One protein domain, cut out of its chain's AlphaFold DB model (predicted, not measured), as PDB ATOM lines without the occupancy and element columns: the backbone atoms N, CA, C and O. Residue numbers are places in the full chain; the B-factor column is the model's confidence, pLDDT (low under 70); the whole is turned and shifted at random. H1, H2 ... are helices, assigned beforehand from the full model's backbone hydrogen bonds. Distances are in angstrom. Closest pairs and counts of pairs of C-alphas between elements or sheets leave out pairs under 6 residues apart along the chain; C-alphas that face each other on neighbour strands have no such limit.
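This is residues 574 to 644 of the 644 residues of the protein "FHA domain-containing protein" of Myxococcales bacterium (UniProt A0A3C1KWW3). Three helices lie side by side in an up-and-down bundle, each running against the one before it; H2, the shortest, packs along both H1 and H3, while H1 and H3 meet over only part of H1. The first residues of H1, 574 to 579, stick out at one end, and the unnamed residues 640 to 644 follow H3 at the other end, so that the outline is long and narrow, with spans of 54 by 20 by 13 A. The printed part has 71 residues with three named helices, in the order H1, H2, H3, and no named strand; its class is all helix. It is only just loose, close to compact, with a radius of gyration of the C-alphas of 13.5 A.

The printed part opens with H1, residues 574 to 598, which begins at C-alpha 574 at (24.967, 26.467, 27.431) and measures 36.0 A from first to last C-alpha. After a tight link of 4 residues comes H2, residues 603 to 616, 20.2 A long, with C-alpha 603 at (22.094, -8.667, 14.227). A second tight link, of 5 residues, leads to H3, residues 622 to 639, 26.4 A long, which ends at C-alpha 639 at (27.598, -17.142, 14.690).

H1, H2 and H3 form the bundle. H1 and H2 are a helical hairpin: they touch, opposite ways at a shallow tilt of 19 degrees, and their closest C-alphas, those of Ala 594 and Ala 606, are 4.2 A apart. H2 and H3 are a second helical hairpin: they touch, opposite ways at a shallow tilt of 26 degrees, and their closest C-alphas, those of Arg 607 and Ala 631, are 4.3 A apart. H1 touches H3 with residues 588 to 598 alone; the two run the same way at a shallow tilt of 31 degrees, and their closest C-alphas, those of Leu 598 and Ala 634, are 6.3 A apart. In H2 and H3 every O i to N i+4 pair is within hydrogen-bond range; in H1 it is 20 of 21.

The two C-alphas farthest apart are those of Ala 574 and Asp 644, the chain's last residue, at 53.9 A. Residues 574 to 579 of H1 stand free. The printed part has no cut, and neither link between the helices is long. The mean pLDDT of the printed part is 90.3; residues 640 to 644 are under 70.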
ATOM      1  N   ALA A 574      26.321  26.887  27.799       95.38
ATOM      2  CA  ALA A 574      24.967  26.467  27.431       95.38
ATOM      3  C   ALA A 574      24.842  25.885  26.002       95.38
ATOM      4  O   ALA A 574      24.010  25.008  25.763       95.38
ATOM      5  N   ALA A 575      25.672  26.325  25.046       94.25
ATOM      6  CA  ALA A 575      25.680  25.785  23.683       94.25
ATOM      7  C   ALA A 575      26.396  24.424  23.569       94.25
ATOM      8  O   ALA A 575      26.017  23.614  22.720       94.25
ATOM      9  N   ALA A 576      27.395  24.157  24.416       95.31
ATOM     10  CA  ALA A 576      28.004  22.838  24.564       95.31
ATOM     11  C   ALA A 576      27.081  21.894  25.351       95.31
ATOM     12  O   ALA A 576      26.760  20.823  24.846       95.31
ATOM     13  N   MET A 577      26.570  22.317  26.516       96.88
ATOM     14  CA  MET A 577      25.658  21.525  27.359       96.88
ATOM     15  C   MET A 577      24.429  21.041  26.574       96.88
ATOM     16  O   MET A 577      24.125  19.850  26.559       96.88
ATOM     17  N   LYS A 578      23.772  21.942  25.828       96.69
ATOM     18  CA  LYS A 578      22.621  21.604  24.973       96.69
ATOM     19  C   LYS A 578      22.965  20.617  23.850       96.69
ATOM     20  O   LYS A 578      22.094  19.881  23.396       96.69
ATOM     21  N   LEU A 579      24.208  20.610  23.371       95.62
ATOM     22  CA  LEU A 579      24.654  19.670  22.344       95.62
ATOM     23  C   LEU A 579      25.079  18.319  22.940       95.62
ATOM     24  O   LEU A 579      24.975  17.305  22.250       95.62
ATOM     25  N   ASP A 580      25.504  18.286  24.208       95.44
ATOM     26  CA  ASP A 580      25.750  17.043  24.946       95.44
ATOM     27  C   ASP A 580      24.429  16.332  25.249       95.44
ATOM     28  O   ASP A 580      24.277  15.163  24.907       95.44
ATOM     29  N   ASP A 581      23.426  17.058  25.749       95.50
ATOM     30  CA  ASP A 581      22.056  16.558  25.941       95.50
ATOM     31  C   ASP A 581      21.450  15.997  24.639       95.50
ATOM     32  O   ASP A 581      20.934  14.877  24.608       95.50
ATOM     33  N   GLN A 582      21.625  16.697  23.512       95.44
ATOM     34  CA  GLN A 582      21.245  16.168  22.196       95.44
ATOM     35  C   GLN A 582      21.990  14.872  21.844       95.44
ATOM     36  O   GLN A 582      21.394  13.961  21.268       95.44
ATOM     37  N   CYS A 583      23.271  14.742  22.201       94.56
ATOM     38  CA  CYS A 583      24.020  13.504  21.996       94.56
ATOM     39  C   CYS A 583      23.553  12.380  22.936       94.56
ATOM     40  O   CYS A 583      23.322  11.267  22.465       94.56
ATOM     41  N   THR A 584      23.366  12.630  24.232       94.44
ATOM     42  CA  THR A 584      22.952  11.598  25.200       94.44
ATOM     43  C   THR A 584      21.509  11.138  24.965       94.44
ATOM     44  O   THR A 584      21.236   9.934  25.012       94.44
ATOM     45  N   THR A 585      20.603  12.050  24.600       96.06
ATOM     46  CA  THR A 585      19.252  11.728  24.116       96.06
ATOM     47  C   THR A 585      19.324  10.859  22.861       96.06
ATOM     48  O   THR A 585      18.707   9.788  22.806       96.06
ATOM     49  N   LYS A 586      20.155  11.235  21.875       96.25
ATOM     50  CA  LYS A 586      20.298  10.457  20.638       96.25
ATOM     51  C   LYS A 586      20.911   9.073  20.866       96.25
ATOM     52  O   LYS A 586      20.511   8.123  20.198       96.25
ATOM     53  N   ALA A 587      21.813   8.919  21.836       95.75
ATOM     54  CA  ALA A 587      22.316   7.612  22.259       95.75
ATOM     55  C   ALA A 587      21.190   6.731  22.836       95.75
ATOM     56  O   ALA A 587      21.110   5.545  22.516       95.75
ATOM     57  N   GLY A 588      20.273   7.311  23.619       96.19
ATOM     58  CA  GLY A 588      19.083   6.617  24.123       96.19
ATOM     59  C   GLY A 588      18.156   6.112  23.010       96.19
ATOM     60  O   GLY A 588      17.696   4.970  23.059       96.19
ATOM     61  N   GLU A 589      17.920   6.918  21.970       96.50
ATOM     62  CA  GLU A 589      17.181   6.477  20.775       96.50
ATOM     63  C   GLU A 589      17.894   5.334  20.036       96.50
ATOM     64  O   GLU A 589      17.270   4.325  19.701       96.50
ATOM     65  N   LEU A 590      19.204   5.469  19.795       95.94
ATOM     66  CA  LEU A 590      20.003   4.468  19.082       95.94
ATOM     67  C   LEU A 590      20.056   3.135  19.845       95.94
ATOM     68  O   LEU A 590      19.993   2.082  19.214       95.94
ATOM     69  N   LEU A 591      20.079   3.157  21.182       97.00
ATOM     70  CA  LEU A 591      20.004   1.951  22.015       97.00
ATOM     71  C   LEU A 591      18.627   1.271  21.931       97.00
ATOM     72  O   LEU A 591      18.554   0.048  21.798       97.00
ATOM     73  N   LYS A 592      17.527   2.042  21.943       97.38
ATOM     74  CA  LYS A 592      16.169   1.510  21.708       97.38
ATOM     75  C   LYS A 592      16.059   0.870  20.316       97.38
ATOM     76  O   LYS A 592      15.538  -0.240  20.189       97.38
ATOM     77  N   ALA A 593      16.614   1.516  19.289       96.56
ATOM     78  CA  ALA A 593      16.674   0.972  17.932       96.56
ATOM     79  C   ALA A 593      17.536  -0.303  17.846       96.56
ATOM     80  O   ALA A 593      17.115  -1.278  17.226       96.56
ATOM     81  N   ALA A 594      18.695  -0.340  18.515       96.31
ATOM     82  CA  ALA A 594      19.569  -1.513  18.570       96.31
ATOM     83  C   ALA A 594      18.855  -2.729  19.188       96.31
ATOM     84  O   ALA A 594      18.869  -3.811  18.602       96.31
ATOM     85  N   LYS A 595      18.149  -2.536  20.315       96.44
ATOM     86  CA  LYS A 595      17.309  -3.574  20.940       96.44
ATOM     87  C   LYS A 595      16.195  -4.061  20.003       96.44
ATOM     88  O   LYS A 595      15.989  -5.266  19.892       96.44
ATOM     89  N   SER A 596      15.522  -3.155  19.283       96.94
ATOM     90  CA  SER A 596      14.480  -3.533  18.312       96.94
ATOM     91  C   SER A 596      15.034  -4.273  17.089       96.94
ATOM     92  O   SER A 596      14.355  -5.139  16.546       96.94
ATOM     93  N   HIS A 597      16.260  -3.977  16.645       95.19
ATOM     94  CA  HIS A 597      16.911  -4.754  15.587       95.19
ATOM     95  C   HIS A 597      17.359  -6.137  16.078       95.19
ATOM     96  O   HIS A 597      17.191  -7.104  15.338       95.19
ATOM     97  N   LEU A 598      17.846  -6.253  17.321       94.25
ATOM     98  CA  LEU A 598      18.190  -7.540  17.938       94.25
ATOM     99  C   LEU A 598      16.964  -8.466  18.006       94.25
ATOM    100  O   LEU A 598      17.041  -9.604  17.559       94.25
ATOM    101  N   SER A 599      15.808  -7.962  18.457       93.81
ATOM    102  CA  SER A 599      14.558  -8.741  18.509       93.81
ATOM    103  C   SER A 599      13.919  -9.022  17.138       93.81
ATOM    104  O   SER A 599      12.875  -9.660  17.075       93.81
ATOM    105  N   LYS A 600      14.501  -8.514  16.044       94.00
ATOM    106  CA  LYS A 600      14.060  -8.713  14.649       94.00
ATOM    107  C   LYS A 600      15.109  -9.470  13.818       94.00
ATOM    108  O   LYS A 600      15.159  -9.290  12.602       94.00
ATOM    109  N   GLY A 601      16.028 -10.204  14.455       92.31
ATOM    110  CA  GLY A 601      17.103 -10.948  13.778       92.31
ATOM    111  C   GLY A 601      18.108 -10.085  12.994       92.31
ATOM    112  O   GLY A 601      18.951 -10.597  12.271       92.31
ATOM    113  N   ASN A 602      18.043  -8.753  13.097       93.75
ATOM    114  CA  ASN A 602      18.864  -7.824  12.315       93.75
ATOM    115  C   ASN A 602      20.217  -7.580  13.018       93.75
ATOM    116  O   ASN A 602      20.581  -6.439  13.321       93.75
ATOM    117  N   TYR A 603      20.952  -8.658  13.305       93.31
ATOM    118  CA  TYR A 603      22.094  -8.667  14.227       93.31
ATOM    119  C   TYR A 603      23.204  -7.672  13.865       93.31
ATOM    120  O   TYR A 603      23.630  -6.900  14.725       93.31
ATOM    121  N   GLY A 604      23.604  -7.584  12.590       92.62
ATOM    122  CA  GLY A 604      24.596  -6.598  12.139       92.62
ATOM    123  C   GLY A 604      24.193  -5.153  12.469       92.62
ATOM    124  O   GLY A 604      24.950  -4.421  13.104       92.62
ATOM    125  N   LYS A 605      22.947  -4.765  12.153       93.56
ATOM    126  CA  LYS A 605      22.414  -3.426  12.471       93.56
ATOM    127  C   LYS A 605      22.321  -3.196  13.981       93.56
ATOM    128  O   LYS A 605      22.641  -2.105  14.441       93.56
ATOM    129  N   ALA A 606      21.922  -4.206  14.757       93.50
ATOM    130  CA  ALA A 606      21.870  -4.115  16.216       93.50
ATOM    131  C   ALA A 606      23.261  -3.851  16.822       93.50
ATOM    132  O   ALA A 606      23.425  -2.924  17.615       93.50
ATOM    133  N   ARG A 607      24.274  -4.611  16.385       94.56
ATOM    134  CA  ARG A 607      25.678  -4.464  16.796       94.56
ATOM    135  C   ARG A 607      26.250  -3.096  16.425       94.56
ATOM    136  O   ARG A 607      26.908  -2.463  17.246       94.56
ATOM    137  N   ASP A 608      25.990  -2.619  15.212       93.56
ATOM    138  CA  ASP A 608      26.598  -1.384  14.708       93.56
ATOM    139  C   ASP A 608      25.887  -0.114  15.232       93.56
ATOM    140  O   ASP A 608      26.507   0.946  15.350       93.56
ATOM    141  N   LEU A 609      24.615  -0.217  15.641       94.44
ATOM    142  CA  LEU A 609      23.928   0.806  16.444       94.44
ATOM    143  C   LEU A 609      24.428   0.815  17.897       94.44
ATOM    144  O   LEU A 609      24.702   1.885  18.437       94.44
ATOM    145  N   ALA A 610      24.621  -0.355  18.515       93.75
ATOM    146  CA  ALA A 610      25.188  -0.458  19.860       93.75
ATOM    147  C   ALA A 610      26.611   0.135  19.937       93.75
ATOM    148  O   ALA A 610      26.886   0.966  20.801       93.75
ATOM    149  N   ARG A 611      27.481  -0.175  18.966       93.38
ATOM    150  CA  ARG A 611      28.820   0.434  18.839       93.38
ATOM    151  C   ARG A 611      28.779   1.963  18.710       93.38
ATOM    152  O   ARG A 611      29.665   2.642  19.225       93.38
ATOM    153  N   GLN A 612      27.755   2.527  18.061       93.75
ATOM    154  CA  GLN A 612      27.572   3.983  18.027       93.75
ATOM    155  C   GLN A 612      27.236   4.547  19.414       93.75
ATOM    156  O   GLN A 612      27.846   5.541  19.801       93.75
ATOM    157  N   VAL A 613      26.356   3.895  20.181       94.31
ATOM    158  CA  VAL A 613      26.033   4.281  21.571       94.31
ATOM    159  C   VAL A 613      27.285   4.272  22.455       94.31
ATOM    160  O   VAL A 613      27.557   5.263  23.133       94.31
ATOM    161  N   GLU A 614      28.101   3.214  22.377       93.31
ATOM    162  CA  GLU A 614      29.385   3.136  23.093       93.31
ATOM    163  C   GLU A 614      30.354   4.267  22.709       93.31
ATOM    164  O   GLU A 614      31.050   4.801  23.568       93.31
ATOM    165  N   SER A 615      30.383   4.675  21.435       92.06
ATOM    166  CA  SER A 615      31.246   5.774  20.971       92.06
ATOM    167  C   SER A 615      30.793   7.171  21.426       92.06
ATOM    168  O   SER A 615      31.561   8.130  21.337       92.06
ATOM    169  N   MET A 616      29.541   7.311  21.872       92.50
ATOM    170  CA  MET A 616      28.939   8.592  22.251       92.50
ATOM    171  C   MET A 616      29.053   8.870  23.748       92.50
ATOM    172  O   MET A 616      29.427   9.972  24.138       92.50
ATOM    173  N   LEU A 617      28.739   7.881  24.580       91.19
ATOM    174  CA  LEU A 617      28.599   8.047  26.026       91.19
ATOM    175  C   LEU A 617      29.946   7.892  26.771       91.19
ATOM    176  O   LEU A 617      30.951   7.488  26.175       91.19
ATOM    177  N   PRO A 618      30.053   8.292  28.052       86.88
ATOM    178  CA  PRO A 618      31.193   7.932  28.899       86.88
ATOM    179  C   PRO A 618      31.082   6.472  29.376       86.88
ATOM    180  O   PRO A 618      29.986   5.957  29.553       86.88
ATOM    181  N   ASN A 619      32.216   5.810  29.643       82.94
ATOM    182  CA  ASN A 619      32.253   4.386  30.033       82.94
ATOM    183  C   ASN A 619      31.469   4.033  31.316       82.94
ATOM    184  O   ASN A 619      31.173   2.858  31.513       82.94
ATOM    185  N   LEU A 620      31.170   5.014  32.177       85.44
ATOM    186  CA  LEU A 620      30.400   4.827  33.413       85.44
ATOM    187  C   LEU A 620      28.876   4.925  33.202       85.44
ATOM    188  O   LEU A 620      28.117   4.650  34.124       85.44
ATOM    189  N   ASP A 621      28.410   5.323  32.014       89.12
ATOM    190  CA  ASP A 621      26.979   5.411  31.722       89.12
ATOM    191  C   ASP A 621      26.370   3.996  31.603       89.12
ATOM    192  O   ASP A 621      26.855   3.198  30.792       89.12
ATOM    193  N   PRO A 622      25.297   3.656  32.346       90.44
ATOM    194  CA  PRO A 622      24.717   2.309  32.328       90.44
ATOM    195  C   PRO A 622      24.267   1.868  30.925       90.44
ATOM    196  O   PRO A 622      24.337   0.682  30.589       90.44
ATOM    197  N   ARG A 623      23.909   2.819  30.049       91.62
ATOM    198  CA  ARG A 623      23.519   2.560  28.655       91.62
ATOM    199  C   ARG A 623      24.672   1.996  27.815       91.62
ATOM    200  O   ARG A 623      24.411   1.323  26.820       91.62
ATOM    201  N   VAL A 624      25.933   2.212  28.209       91.12
ATOM    202  CA  VAL A 624      27.114   1.575  27.593       91.12
ATOM    203  C   VAL A 624      27.186   0.092  27.963       91.12
ATOM    204  O   VAL A 624      27.463  -0.738  27.098       91.12
ATOM    205  N   GLY A 625      26.870  -0.268  29.211       91.25
ATOM    206  CA  GLY A 625      26.740  -1.667  29.632       91.25
ATOM    207  C   GLY A 625      25.627  -2.392  28.870       91.25
ATOM    208  O   GLY A 625      25.836  -3.482  28.335       91.25
ATOM    209  N   GLU A 626      24.467  -1.745  28.726       94.19
ATOM    210  CA  GLU A 626      23.365  -2.260  27.906       94.19
ATOM    211  C   GLU A 626      23.740  -2.404  26.423       94.19
ATOM    212  O   GLU A 626      23.426  -3.426  25.808       94.19
ATOM    213  N   ALA A 627      24.428  -1.412  25.843       93.81
ATOM    214  CA  ALA A 627      24.896  -1.459  24.460       93.81
ATOM    215  C   ALA A 627      25.861  -2.633  24.235       93.81
ATOM    216  O   ALA A 627      25.657  -3.411  23.304       93.81
ATOM    217  N   ARG A 628      26.833  -2.840  25.134       93.88
ATOM    218  CA  ARG A 628      27.736  -4.007  25.106       93.88
ATOM    219  C   ARG A 628      26.971  -5.324  25.186       93.88
ATOM    220  O   ARG A 628      27.273  -6.247  24.435       93.88
ATOM    221  N   GLY A 629      25.942  -5.400  26.032       94.00
ATOM    222  CA  GLY A 629      25.050  -6.559  26.114       94.00
ATOM    223  C   GLY A 629      24.299  -6.842  24.806       94.00
ATOM    224  O   GLY A 629      24.220  -7.994  24.382       94.00
ATOM    225  N   VAL A 630      23.796  -5.803  24.130       93.75
ATOM    226  CA  VAL A 630      23.146  -5.920  22.809       93.75
ATOM    227  C   VAL A 630      24.149  -6.326  21.726       93.75
ATOM    228  O   VAL A 630      23.852  -7.219  20.936       93.75
ATOM    229  N   ALA A 631      25.340  -5.722  21.701       92.81
ATOM    230  CA  ALA A 631      26.394  -6.037  20.740       92.81
ATOM    231  C   ALA A 631      26.920  -7.473  20.898       92.81
ATOM    232  O   ALA A 631      27.133  -8.150  19.893       92.81
ATOM    233  N   LYS A 632      27.079  -7.948  22.142       94.19
ATOM    234  CA  LYS A 632      27.468  -9.327  22.453       94.19
ATOM    235  C   LYS A 632      26.402 -10.324  21.985       94.19
ATOM    236  O   LYS A 632      26.723 -11.185  21.176       94.19
ATOM    237  N   LYS A 633      25.137 -10.142  22.388       93.81
ATOM    238  CA  LYS A 633      24.030 -11.021  21.960       93.81
ATOM    239  C   LYS A 633      23.851 -11.049  20.442       93.81
ATOM    240  O   LYS A 633      23.560 -12.097  19.884       93.81
ATOM    241  N   ALA A 634      24.048  -9.914  19.769       91.94
ATOM    242  CA  ALA A 634      24.023  -9.847  18.312       91.94
ATOM    243  C   ALA A 634      25.183 -10.624  17.663       91.94
ATOM    244  O   ALA A 634      24.976 -11.234  16.623       91.94
ATOM    245  N   ALA A 635      26.382 -10.618  18.255       90.44
ATOM    246  CA  ALA A 635      27.514 -11.398  17.754       90.44
ATOM    247  C   ALA A 635      27.308 -12.910  17.965       90.44
ATOM    248  O   ALA A 635      27.495 -13.687  17.033       90.44
ATOM    249  N   GLU A 636      26.863 -13.313  19.158       91.00
ATOM    250  CA  GLU A 636      26.548 -14.710  19.495       91.00
ATOM    251  C   GLU A 636      25.462 -15.276  18.564       91.00
ATOM    252  O   GLU A 636      25.648 -16.332  17.964       91.00
ATOM    253  N   ALA A 637      24.373 -14.527  18.359       85.38
ATOM    254  CA  ALA A 637      23.276 -14.929  17.479       85.38
ATOM    255  C   ALA A 637      23.598 -14.842  15.975       85.38
ATOM    256  O   ALA A 637      22.868 -15.427  15.182       85.38
ATOM    257  N   SER A 638      24.661 -14.131  15.565       79.38
ATOM    258  CA  SER A 638      25.146 -14.201  14.180       79.38
ATOM    259  C   SER A 638      25.995 -15.441  13.907       79.38
ATOM    260  O   SER A 638      25.880 -15.988  12.824       79.38
ATOM    261  N   VAL A 639      26.795 -15.914  14.874       76.06
ATOM    262  CA  VAL A 639      27.598 -17.142  14.690       76.06
ATOM    263  C   VAL A 639      26.692 -18.373  14.652       76.06
ATOM    264  O   VAL A 639      26.809 -19.189  13.750       76.06
ATOM    265  N   ALA A 640      25.715 -18.455  15.559       69.00
ATOM    266  CA  ALA A 640      24.751 -19.559  15.615       69.00
ATOM    267  C   ALA A 640      23.733 -19.597  14.446       69.00
ATOM    268  O   ALA A 640      22.755 -20.332  14.531       69.00
ATOM    269  N   GLY A 641      23.914 -18.771  13.409       58.56
ATOM    270  CA  GLY A 641      23.096 -18.753  12.191       58.56
ATOM    271  C   GLY A 641      23.872 -19.054  10.903       58.56
ATOM    272  O   GLY A 641      23.268 -18.986   9.840       58.56
ATOM    273  N   ASP A 642      25.173 -19.358  11.003       52.97
ATOM    274  CA  ASP A 642      26.029 -19.809   9.891       52.97
ATOM    275  C   ASP A 642      26.367 -21.328   9.995       52.97
ATOM    276  O   ASP A 642      27.095 -21.851   9.153       52.97
ATOM    277  N   ASP A 643      25.850 -22.028  11.021       47.44
ATOM    278  CA  ASP A 643      26.072 -23.462  11.330       47.44
ATOM    279  C   ASP A 643      24.854 -24.378  10.989       47.44
ATOM    280  O   ASP A 643      24.897 -25.575  11.284       47.44
ATOM    281  N   ASP A 644      23.785 -23.831  10.384       39.09
ATOM    282  CA  ASP A 644      22.512 -24.495   9.988       39.09
ATOM    283  C   ASP A 644      22.295 -24.412   8.453       39.09
ATOM    284  O   ASP A 644      21.923 -25.442   7.838       39.09
TER     285      ASP A 644